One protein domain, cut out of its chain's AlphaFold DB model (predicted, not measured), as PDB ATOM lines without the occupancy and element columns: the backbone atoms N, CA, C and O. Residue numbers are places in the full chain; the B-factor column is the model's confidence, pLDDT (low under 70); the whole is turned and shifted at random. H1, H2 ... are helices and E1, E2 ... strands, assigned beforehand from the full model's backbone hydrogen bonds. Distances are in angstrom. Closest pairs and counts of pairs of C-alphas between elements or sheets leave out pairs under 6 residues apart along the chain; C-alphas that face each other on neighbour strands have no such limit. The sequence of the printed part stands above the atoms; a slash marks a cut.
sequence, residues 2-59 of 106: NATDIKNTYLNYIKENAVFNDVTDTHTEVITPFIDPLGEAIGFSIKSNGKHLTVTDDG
ATOM      1  N   ASN A   2     -21.844 -34.209 -23.350       92.25
ATOM      2  CA  ASN A   2     -22.014 -33.420 -24.572       92.25
ATOM      3  C   ASN A   2     -21.054 -32.206 -24.573       92.25
ATOM      4  O   ASN A   2     -20.370 -31.945 -23.583       92.25
ATOM      5  N   ALA A   3     -20.989 -31.465 -25.682       93.25
ATOM      6  CA  ALA A   3     -20.099 -30.306 -25.804       93.25
ATOM      7  C   ALA A   3     -20.391 -29.208 -24.760       93.25
ATOM      8  O   ALA A   3     -19.468 -28.580 -24.246       93.25
ATOM      9  N   THR A   4     -21.661 -29.006 -24.407       93.88
ATOM     10  CA  THR A   4     -22.080 -28.054 -23.368       93.88
ATOM     11  C   THR A   4     -21.586 -28.481 -21.990       93.88
ATOM     12  O   THR A   4     -21.099 -27.643 -21.234       93.88
ATOM     13  N   ASP A   5     -21.656 -29.776 -21.674       95.38
ATOM     14  CA  ASP A   5     -21.154 -30.321 -20.413       95.38
ATOM     15  C   ASP A   5     -19.642 -30.077 -20.304       95.38
ATOM     16  O   ASP A   5     -19.179 -29.545 -19.301       95.38
ATOM     17  N   ILE A   6     -18.887 -30.373 -21.372       93.25
ATOM     18  CA  ILE A   6     -17.434 -30.142 -21.437       93.25
ATOM     19  C   ILE A   6     -17.108 -28.660 -21.233       93.25
ATOM     20  O   ILE A   6     -16.248 -28.325 -20.419       93.25
ATOM     21  N   LYS A   7     -17.816 -27.769 -21.935       93.25
ATOM     22  CA  LYS A   7     -17.648 -26.319 -21.795       93.25
ATOM     23  C   LYS A   7     -17.883 -25.866 -20.356       93.25
ATOM     24  O   LYS A   7     -17.094 -25.090 -19.824       93.25
ATOM     25  N   ASN A   8     -18.956 -26.331 -19.725       93.12
ATOM     26  CA  ASN A   8     -19.292 -25.931 -18.363       93.12
ATOM     27  C   ASN A   8     -18.272 -26.466 -17.356       93.12
ATOM     28  O   ASN A   8     -17.828 -25.714 -16.493       93.12
ATOM     29  N   THR A   9     -17.850 -27.725 -17.495       95.69
ATOM     30  CA  THR A   9     -16.777 -28.300 -16.674       95.69
ATOM     31  C   THR A   9     -15.489 -27.493 -16.811       95.69
ATOM     32  O   THR A   9     -14.880 -27.152 -15.800       95.69
ATOM     33  N   TYR A  10     -15.107 -27.131 -18.037       91.25
ATOM     34  CA  TYR A  10     -13.928 -26.311 -18.293       91.25
ATOM     35  C   TYR A  10     -14.027 -24.931 -17.629       91.25
ATOM     36  O   TYR A  10     -13.142 -24.544 -16.872       91.25
ATOM     37  N   LEU A  11     -15.121 -24.199 -17.857       90.44
ATOM     38  CA  LEU A  11     -15.306 -22.860 -17.288       90.44
ATOM     39  C   LEU A  11     -15.359 -22.878 -15.755       90.44
ATOM     40  O   LEU A  11     -14.809 -21.979 -15.120       90.44
ATOM     41  N   ASN A  12     -15.978 -23.902 -15.164       93.62
ATOM     42  CA  ASN A  12     -16.009 -24.072 -13.714       93.62
ATOM     43  C   ASN A  12     -14.609 -24.334 -13.158       93.62
ATOM     44  O   ASN A  12     -14.216 -23.667 -12.208       93.62
ATOM     45  N   TYR A  13     -13.832 -25.216 -13.794       93.50
ATOM     46  CA  TYR A  13     -12.448 -25.470 -13.396       93.50
ATOM     47  C   TYR A  13     -11.614 -24.182 -13.387       93.50
ATOM     48  O   TYR A  13     -10.938 -23.900 -12.401       93.50
ATOM     49  N   ILE A  14     -11.711 -23.355 -14.435       90.06
ATOM     50  CA  ILE A  14     -11.012 -22.061 -14.467       90.06
ATOM     51  C   ILE A  14     -11.485 -21.150 -13.341       90.06
ATOM     52  O   ILE A  14     -10.660 -20.580 -12.638       90.06
ATOM     53  N   LYS A  15     -12.798 -21.020 -13.143       88.88
ATOM     54  CA  LYS A  15     -13.357 -20.141 -12.110       88.88
ATOM     55  C   LYS A  15     -12.938 -20.552 -10.696       88.88
ATOM     56  O   LYS A  15     -12.725 -19.684  -9.861       88.88
ATOM     57  N   GLU A  16     -12.862 -21.851 -10.427       95.25
ATOM     58  CA  GLU A  16     -12.513 -22.395  -9.111       95.25
ATOM     59  C   GLU A  16     -11.013 -22.331  -8.811       95.25
ATOM     60  O   GLU A  16     -10.637 -22.280  -7.644       95.25
ATOM     61  N   ASN A  17     -10.162 -22.341  -9.843       93.88
ATOM     62  CA  ASN A  17      -8.711 -22.468  -9.677       93.88
ATOM     63  C   ASN A  17      -7.916 -21.231 -10.123       93.88
ATOM     64  O   ASN A  17      -6.718 -21.162  -9.862       93.88
ATOM     65  N   ALA A  18      -8.542 -20.257 -10.788       93.25
ATOM     66  CA  ALA A  18      -7.910 -18.974 -11.062       93.25
ATOM     67  C   ALA A  18      -7.864 -18.112  -9.794       93.25
ATOM     68  O   ALA A  18      -8.827 -18.044  -9.028       93.25
ATOM     69  N   VAL A  19      -6.747 -17.419  -9.602       95.50
ATOM     70  CA  VAL A  19      -6.556 -16.475  -8.500       95.50
ATOM     71  C   VAL A  19      -6.719 -15.063  -9.043       95.50
ATOM     72  O   VAL A  19      -6.061 -14.688 -10.012       95.50
ATOM     73  N   PHE A  20      -7.600 -14.289  -8.414       94.62
ATOM     74  CA  PHE A  20      -7.851 -12.889  -8.740       94.62
ATOM     75  C   PHE A  20      -7.278 -12.023  -7.625       94.62
ATOM     76  O   PHE A  20      -7.710 -12.124  -6.477       94.62
ATOM     77  N   ASN A  21      -6.303 -11.192  -7.972       95.38
ATOM     78  CA  ASN A  21      -5.658 -10.263  -7.060       95.38
ATOM     79  C   ASN A  21      -6.050  -8.844  -7.463       95.38
ATOM     80  O   ASN A  21      -5.564  -8.317  -8.464       95.38
ATOM     81  N   ASP A  22      -6.932  -8.223  -6.689       96.12
ATOM     82  CA  ASP A  22      -7.284  -6.820  -6.890       96.12
ATOM     83  C   ASP A  22      -6.120  -5.943  -6.407       96.12
ATOM     84  O   ASP A  22      -5.888  -5.786  -5.208       96.12
ATOM     85  N   VAL A  23      -5.349  -5.409  -7.357       95.00
ATOM     86  CA  VAL A  23      -4.199  -4.530  -7.098       95.00
ATOM     87  C   VAL A  23      -4.690  -3.123  -6.763       95.00
ATOM     88  O   VAL A  23      -4.178  -2.478  -5.848       95.00
ATOM     89  N   THR A  24      -5.699  -2.646  -7.496       96.06
ATOM     90  CA  THR A  24      -6.428  -1.396  -7.237       96.06
ATOM     91  C   THR A  24      -7.891  -1.542  -7.662       96.06
ATOM     92  O   THR A  24      -8.246  -2.490  -8.359       96.06
ATOM     93  N   ASP A  25      -8.729  -0.548  -7.355       95.25
ATOM     94  CA  ASP A  25     -10.129  -0.485  -7.818       95.25
ATOM     95  C   ASP A  25     -10.284  -0.550  -9.351       95.25
ATOM     96  O   ASP A  25     -11.376  -0.783  -9.873       95.25
ATOM     97  N   THR A  26      -9.206  -0.296 -10.096       95.44
ATOM     98  CA  THR A  26      -9.194  -0.298 -11.559       95.44
ATOM     99  C   THR A  26      -8.201  -1.291 -12.151       95.44
ATOM    100  O   THR A  26      -8.001  -1.276 -13.365       95.44
ATOM    101  N   HIS A  27      -7.582  -2.156 -11.348       95.62
ATOM    102  CA  HIS A  27      -6.601  -3.135 -11.816       95.62
ATOM    103  C   HIS A  27      -6.712  -4.428 -11.013       95.62
ATOM    104  O   HIS A  27      -6.384  -4.466  -9.832       95.62
ATOM    105  N   THR A  28      -7.102  -5.498 -11.700       95.31
ATOM    106  CA  THR A  28      -7.081  -6.870 -11.185       95.31
ATOM    107  C   THR A  28      -6.056  -7.681 -11.963       95.31
ATOM    108  O   THR A  28      -6.064  -7.680 -13.195       95.31
ATOM    109  N   GLU A  29      -5.184  -8.395 -11.266       94.06
ATOM    110  CA  GLU A  29      -4.335  -9.431 -11.850       94.06
ATOM    111  C   GLU A  29      -5.034 -10.784 -11.748       94.06
ATOM    112  O   GLU A  29      -5.634 -11.122 -10.727       94.06
ATOM    113  N   VAL A  30      -4.960 -11.565 -12.819       92.19
ATOM    114  CA  VAL A  30      -5.545 -12.898 -12.918       92.19
ATOM    115  C   VAL A  30      -4.426 -13.891 -13.160       92.19
ATOM    116  O   VAL A  30      -3.732 -13.815 -14.173       92.19
ATOM    117  N   ILE A  31      -4.277 -14.844 -12.249       91.62
ATOM    118  CA  ILE A  31      -3.365 -15.977 -12.387       91.62
ATOM    119  C   ILE A  31      -4.215 -17.191 -12.748       91.62
ATOM    120  O   ILE A  31      -5.113 -17.578 -11.996       91.62
ATOM    121  N   THR A  32      -3.970 -17.772 -13.918       90.50
ATOM    122  CA  THR A  32      -4.710 -18.951 -14.382       90.50
ATOM    123  C   THR A  32      -4.141 -20.231 -13.757       90.50
ATOM    124  O   THR A  32      -2.983 -20.250 -13.340       90.50
ATOM    125  N   PRO A  33      -4.906 -21.337 -13.730       89.50
ATOM    126  CA  PRO A  33      -4.380 -22.632 -13.291       89.50
ATOM    127  C   PRO A  33      -3.445 -23.300 -14.315       89.50
ATOM    128  O   PRO A  33      -3.024 -24.437 -14.107       89.50
ATOM    129  N   PHE A  34      -3.151 -22.643 -15.440       86.12
ATOM    130  CA  PHE A  34      -2.289 -23.191 -16.477       86.12
ATOM    131  C   PHE A  34      -0.842 -22.807 -16.238       86.12
ATOM    132  O   PHE A  34      -0.528 -21.647 -15.982       86.12
ATOM    133  N   ILE A  35       0.025 -23.800 -16.380       81.38
ATOM    134  CA  ILE A  35       1.464 -23.661 -16.246       81.38
ATOM    135  C   ILE A  35       2.082 -23.737 -17.639       81.38
ATOM    136  O   ILE A  35       1.715 -24.603 -18.441       81.38
ATOM    137  N   ASP A  36       2.985 -22.816 -17.938       75.81
ATOM    138  CA  ASP A  36       3.744 -22.816 -19.175       75.81
ATOM    139  C   ASP A  36       4.870 -23.880 -19.148       75.81
ATOM    140  O   ASP A  36       5.128 -24.513 -18.119       75.81
ATOM    141  N   PRO A  37       5.572 -24.124 -20.267       76.44
ATOM    142  CA  PRO A  37       6.671 -25.092 -20.298       76.44
ATOM    143  C   PRO A  37       7.855 -24.767 -19.369       76.44
ATOM    144  O   PRO A  37       8.694 -25.641 -19.148       76.44
ATOM    145  N   LEU A  38       7.948 -23.537 -18.854       75.81
ATOM    146  CA  LEU A  38       8.988 -23.084 -17.930       75.81
ATOM    147  C   LEU A  38       8.591 -23.285 -16.459       75.81
ATOM    148  O   LEU A  38       9.418 -23.084 -15.570       75.81
ATOM    149  N   GLY A  39       7.368 -23.752 -16.196       77.94
ATOM    150  CA  GLY A  39       6.867 -23.970 -14.843       77.94
ATOM    151  C   GLY A  39       6.204 -22.736 -14.233       77.94
ATOM    152  O   GLY A  39       5.904 -22.749 -13.038       77.94
ATOM    153  N   GLU A  40       5.957 -21.689 -15.023       78.81
ATOM    154  CA  GLU A  40       5.341 -20.446 -14.566       78.81
ATOM    155  C   GLU A  40       3.835 -20.447 -14.839       78.81
ATOM    156  O   GLU A  40       3.361 -20.939 -15.863       78.81
ATOM    157  N   ALA A  41       3.053 -19.895 -13.909       83.75
ATOM    158  CA  ALA A  41       1.623 -19.739 -14.122       83.75
ATOM    159  C   ALA A  41       1.355 -18.653 -15.167       83.75
ATOM    160  O   ALA A  41       1.875 -17.541 -15.076       83.75
ATOM    161  N   ILE A  42       0.494 -18.956 -16.136       83.94
ATOM    162  CA  ILE A  42       0.075 -17.986 -17.143       83.94
ATOM    163  C   ILE A  42      -0.861 -16.982 -16.466       83.94
ATOM    164  O   ILE A  42      -1.887 -17.372 -15.899       83.94
ATOM    165  N   GLY A  43      -0.526 -15.696 -16.544       88.25
ATOM    166  CA  GLY A  43      -1.307 -14.615 -15.949       88.25
ATOM    167  C   GLY A  43      -1.563 -13.454 -16.905       88.25
ATOM    168  O   GLY A  43      -0.907 -13.317 -17.938       88.25
ATOM    169  N   PHE A  44      -2.545 -12.625 -16.562       89.25
ATOM    170  CA  PHE A  44      -2.859 -11.387 -17.273       89.25
ATOM    171  C   PHE A  44      -3.499 -10.356 -16.336       89.25
ATOM    172  O   PHE A  44      -4.068 -10.690 -15.302       89.25
ATOM    173  N   SER A  45      -3.453  -9.093 -16.735       91.25
ATOM    174  CA  SER A  45      -4.080  -7.963 -16.060       91.25
ATOM    175  C   SER A  45      -5.394  -7.571 -16.731       91.25
ATOM    176  O   SER A  45      -5.496  -7.498 -17.959       91.25
ATOM    177  N   ILE A  46      -6.383  -7.224 -15.915       92.31
ATOM    178  CA  ILE A  46      -7.608  -6.530 -16.307       92.31
ATOM    179  C   ILE A  46      -7.523  -5.113 -15.744       92.31
ATOM    180  O   ILE A  46      -7.497  -4.924 -14.529       92.31
ATOM    181  N   LYS A  47      -7.475  -4.107 -16.619       92.12
ATOM    182  CA  LYS A  47      -7.335  -2.691 -16.252       92.12
ATOM    183  C   LYS A  47      -8.522  -1.879 -16.746       92.12
ATOM    184  O   LYS A  47      -8.903  -1.987 -17.905       92.12
ATOM    185  N   SER A  48      -9.086  -1.034 -15.894       92.06
ATOM    186  CA  SER A  48     -10.175  -0.118 -16.223       92.06
ATOM    187  C   SER A  48      -9.676   1.319 -16.299       92.06
ATOM    188  O   SER A  48      -8.909   1.772 -15.455       92.06
ATOM    189  N   ASN A  49     -10.161   2.078 -17.278       91.88
ATOM    190  CA  ASN A  49      -9.998   3.538 -17.311       91.88
ATOM    191  C   ASN A  49     -11.311   4.289 -17.018       91.88
ATOM    192  O   ASN A  49     -11.450   5.465 -17.355       91.88
ATOM    193  N   GLY A  50     -12.304   3.594 -16.452       89.31
ATOM    194  CA  GLY A  50     -13.637   4.126 -16.159       89.31
ATOM    195  C   GLY A  50     -14.616   4.104 -17.338       89.31
ATOM    196  O   GLY A  50     -15.814   4.272 -17.127       89.31
ATOM    197  N   LYS A  51     -14.148   3.865 -18.571       91.12
ATOM    198  CA  LYS A  51     -15.006   3.697 -19.764       91.12
ATOM    199  C   LYS A  51     -14.821   2.347 -20.443       91.12
ATOM    200  O   LYS A  51     -15.770   1.803 -21.002       91.12
ATOM    201  N   HIS A  52     -13.601   1.822 -20.403       92.69
ATOM    202  CA  HIS A  52     -13.208   0.594 -21.072       92.69
ATOM    203  C   HIS A  52     -12.410  -0.293 -20.127       92.69
ATOM    204  O   HIS A  52     -11.668   0.203 -19.275       92.69
ATOM    205  N   LEU A  53     -12.558  -1.598 -20.332       89.75
ATOM    206  CA  LEU A  53     -11.692  -2.615 -19.758       89.75
ATOM    207  C   LEU A  53     -10.651  -3.013 -20.805       89.75
ATOM    208  O   LEU A  53     -10.991  -3.269 -21.960       89.75
ATOM    209  N   THR A  54      -9.401  -3.091 -20.377       90.44
ATOM    210  CA  THR A  54      -8.268  -3.601 -21.139       90.44
ATOM    211  C   THR A  54      -7.824  -4.903 -20.498       90.44
ATOM    212  O   THR A  54      -7.509  -4.924 -19.312       90.44
ATOM    213  N   VAL A  55      -7.774  -5.973 -21.286       88.12
ATOM    214  CA  VAL A  55      -7.147  -7.241 -20.896       88.12
ATOM    215  C   VAL A  55      -5.776  -7.289 -21.558       88.12
ATOM    216  O   VAL A  55      -5.679  -7.087 -22.768       88.12
ATOM    217  N   THR A  56      -4.720  -7.479 -20.775       86.00
ATOM    218  CA  THR A  56      -3.333  -7.357 -21.241       86.00
ATOM    219  C   THR A  56      -2.417  -8.267 -20.435       86.00
ATOM    220  O   THR A  56      -2.612  -8.418 -19.237       86.00
ATOM    221  N   ASP A  57      -1.391  -8.835 -21.056       84.38
ATOM    222  CA  ASP A  57      -0.291  -9.517 -20.360       84.38
ATOM    223  C   ASP A  57       0.817  -8.531 -19.947       84.38
ATOM    224  O   ASP A  57       1.931  -8.939 -19.658       84.38
ATOM    225  N   ASP A  58       0.550  -7.223 -20.019       83.50
ATOM    226  CA  ASP A  58       1.490  -6.135 -19.728       83.50
ATOM    227  C   ASP A  58       2.827  -6.220 -20.483       83.50
ATOM    228  O   ASP A  58       3.849  -5.693 -20.045       83.50
ATOM    229  N   GLY A  59       2.810  -6.832 -21.672       77.81
ATOM    230  CA  GLY A  59       3.984  -6.950 -22.527       77.81
ATOM    231  C   GLY A  59       4.933  -8.078 -22.124       77.81
ATOM    232  O   GLY A  59       6.011  -8.171 -22.718       77.81
TER     233      GLY A  59
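Overview. This is residues 2 to 59 of the 106 residues of an uncharacterized protein of Streptococcus pneumoniae GA41410 (UniProt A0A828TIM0). A small twisted sheet of four strands, E1 to E4, is made by the chain folding back and forth, and the helix H1 reaches away from it as an arm, with residues 2 to 12 sticking out free. The printed part has 58 residues, with the order H1, E1, E2, E3, E4 along it and a sheet E1 - E2 - E3 - E4, all antiparallel. The class is mixed, helices and strands. The whole is loose, with a radius of gyration of the C-alphas of 13.7 A and spans of 39 by 30 by 17 A.

Along the chain. H1 is residues 3 to 17, 21.2 A long from C-alpha 3 at (-20.099, -30.306, -25.804). E1 is residues 19 to 24, 15.1 A. E2 is residues 27 to 35, 22.5 A. E3 is residues 41 to 48, 23.0 A. E4 is residues 53 to 56, 9.7 A, ending at C-alpha 56 (-3.333, -7.357, -21.241).

Arrangement. H1 only grazes the sheet, with its residues 13 to 17; the closest C-alphas of H1 and E2 are those of Asn 17 and Pro 33, 5.6 A apart. Every O i to N i+4 pair in H1 is within hydrogen-bond range. The strands form a meander, each the antiparallel neighbour of the one before, in three hairpins. Across E1 and E2, at 159 degrees, N 21 and O 29 are 2.8 A apart, within hydrogen-bond range. Across E2 and E3, at 160 degrees, N 30 and O 44 are within range at 2.8 A. Across E3 and E4, at 152 degrees, N 47 and O 54 are within range at 2.8 A. The edge strands E1 and E4 are apart.

Size, cuts and confidence. The C-alphas of Asn 2 and Thr 24 are the two farthest apart, 39.6 A. The strands' lines turn by 61 degrees from edge to edge of the sheet. The printed part has no cut, and its four links are tight. Mean pLDDT of the printed part is 90.0, and no printed residue is under 70.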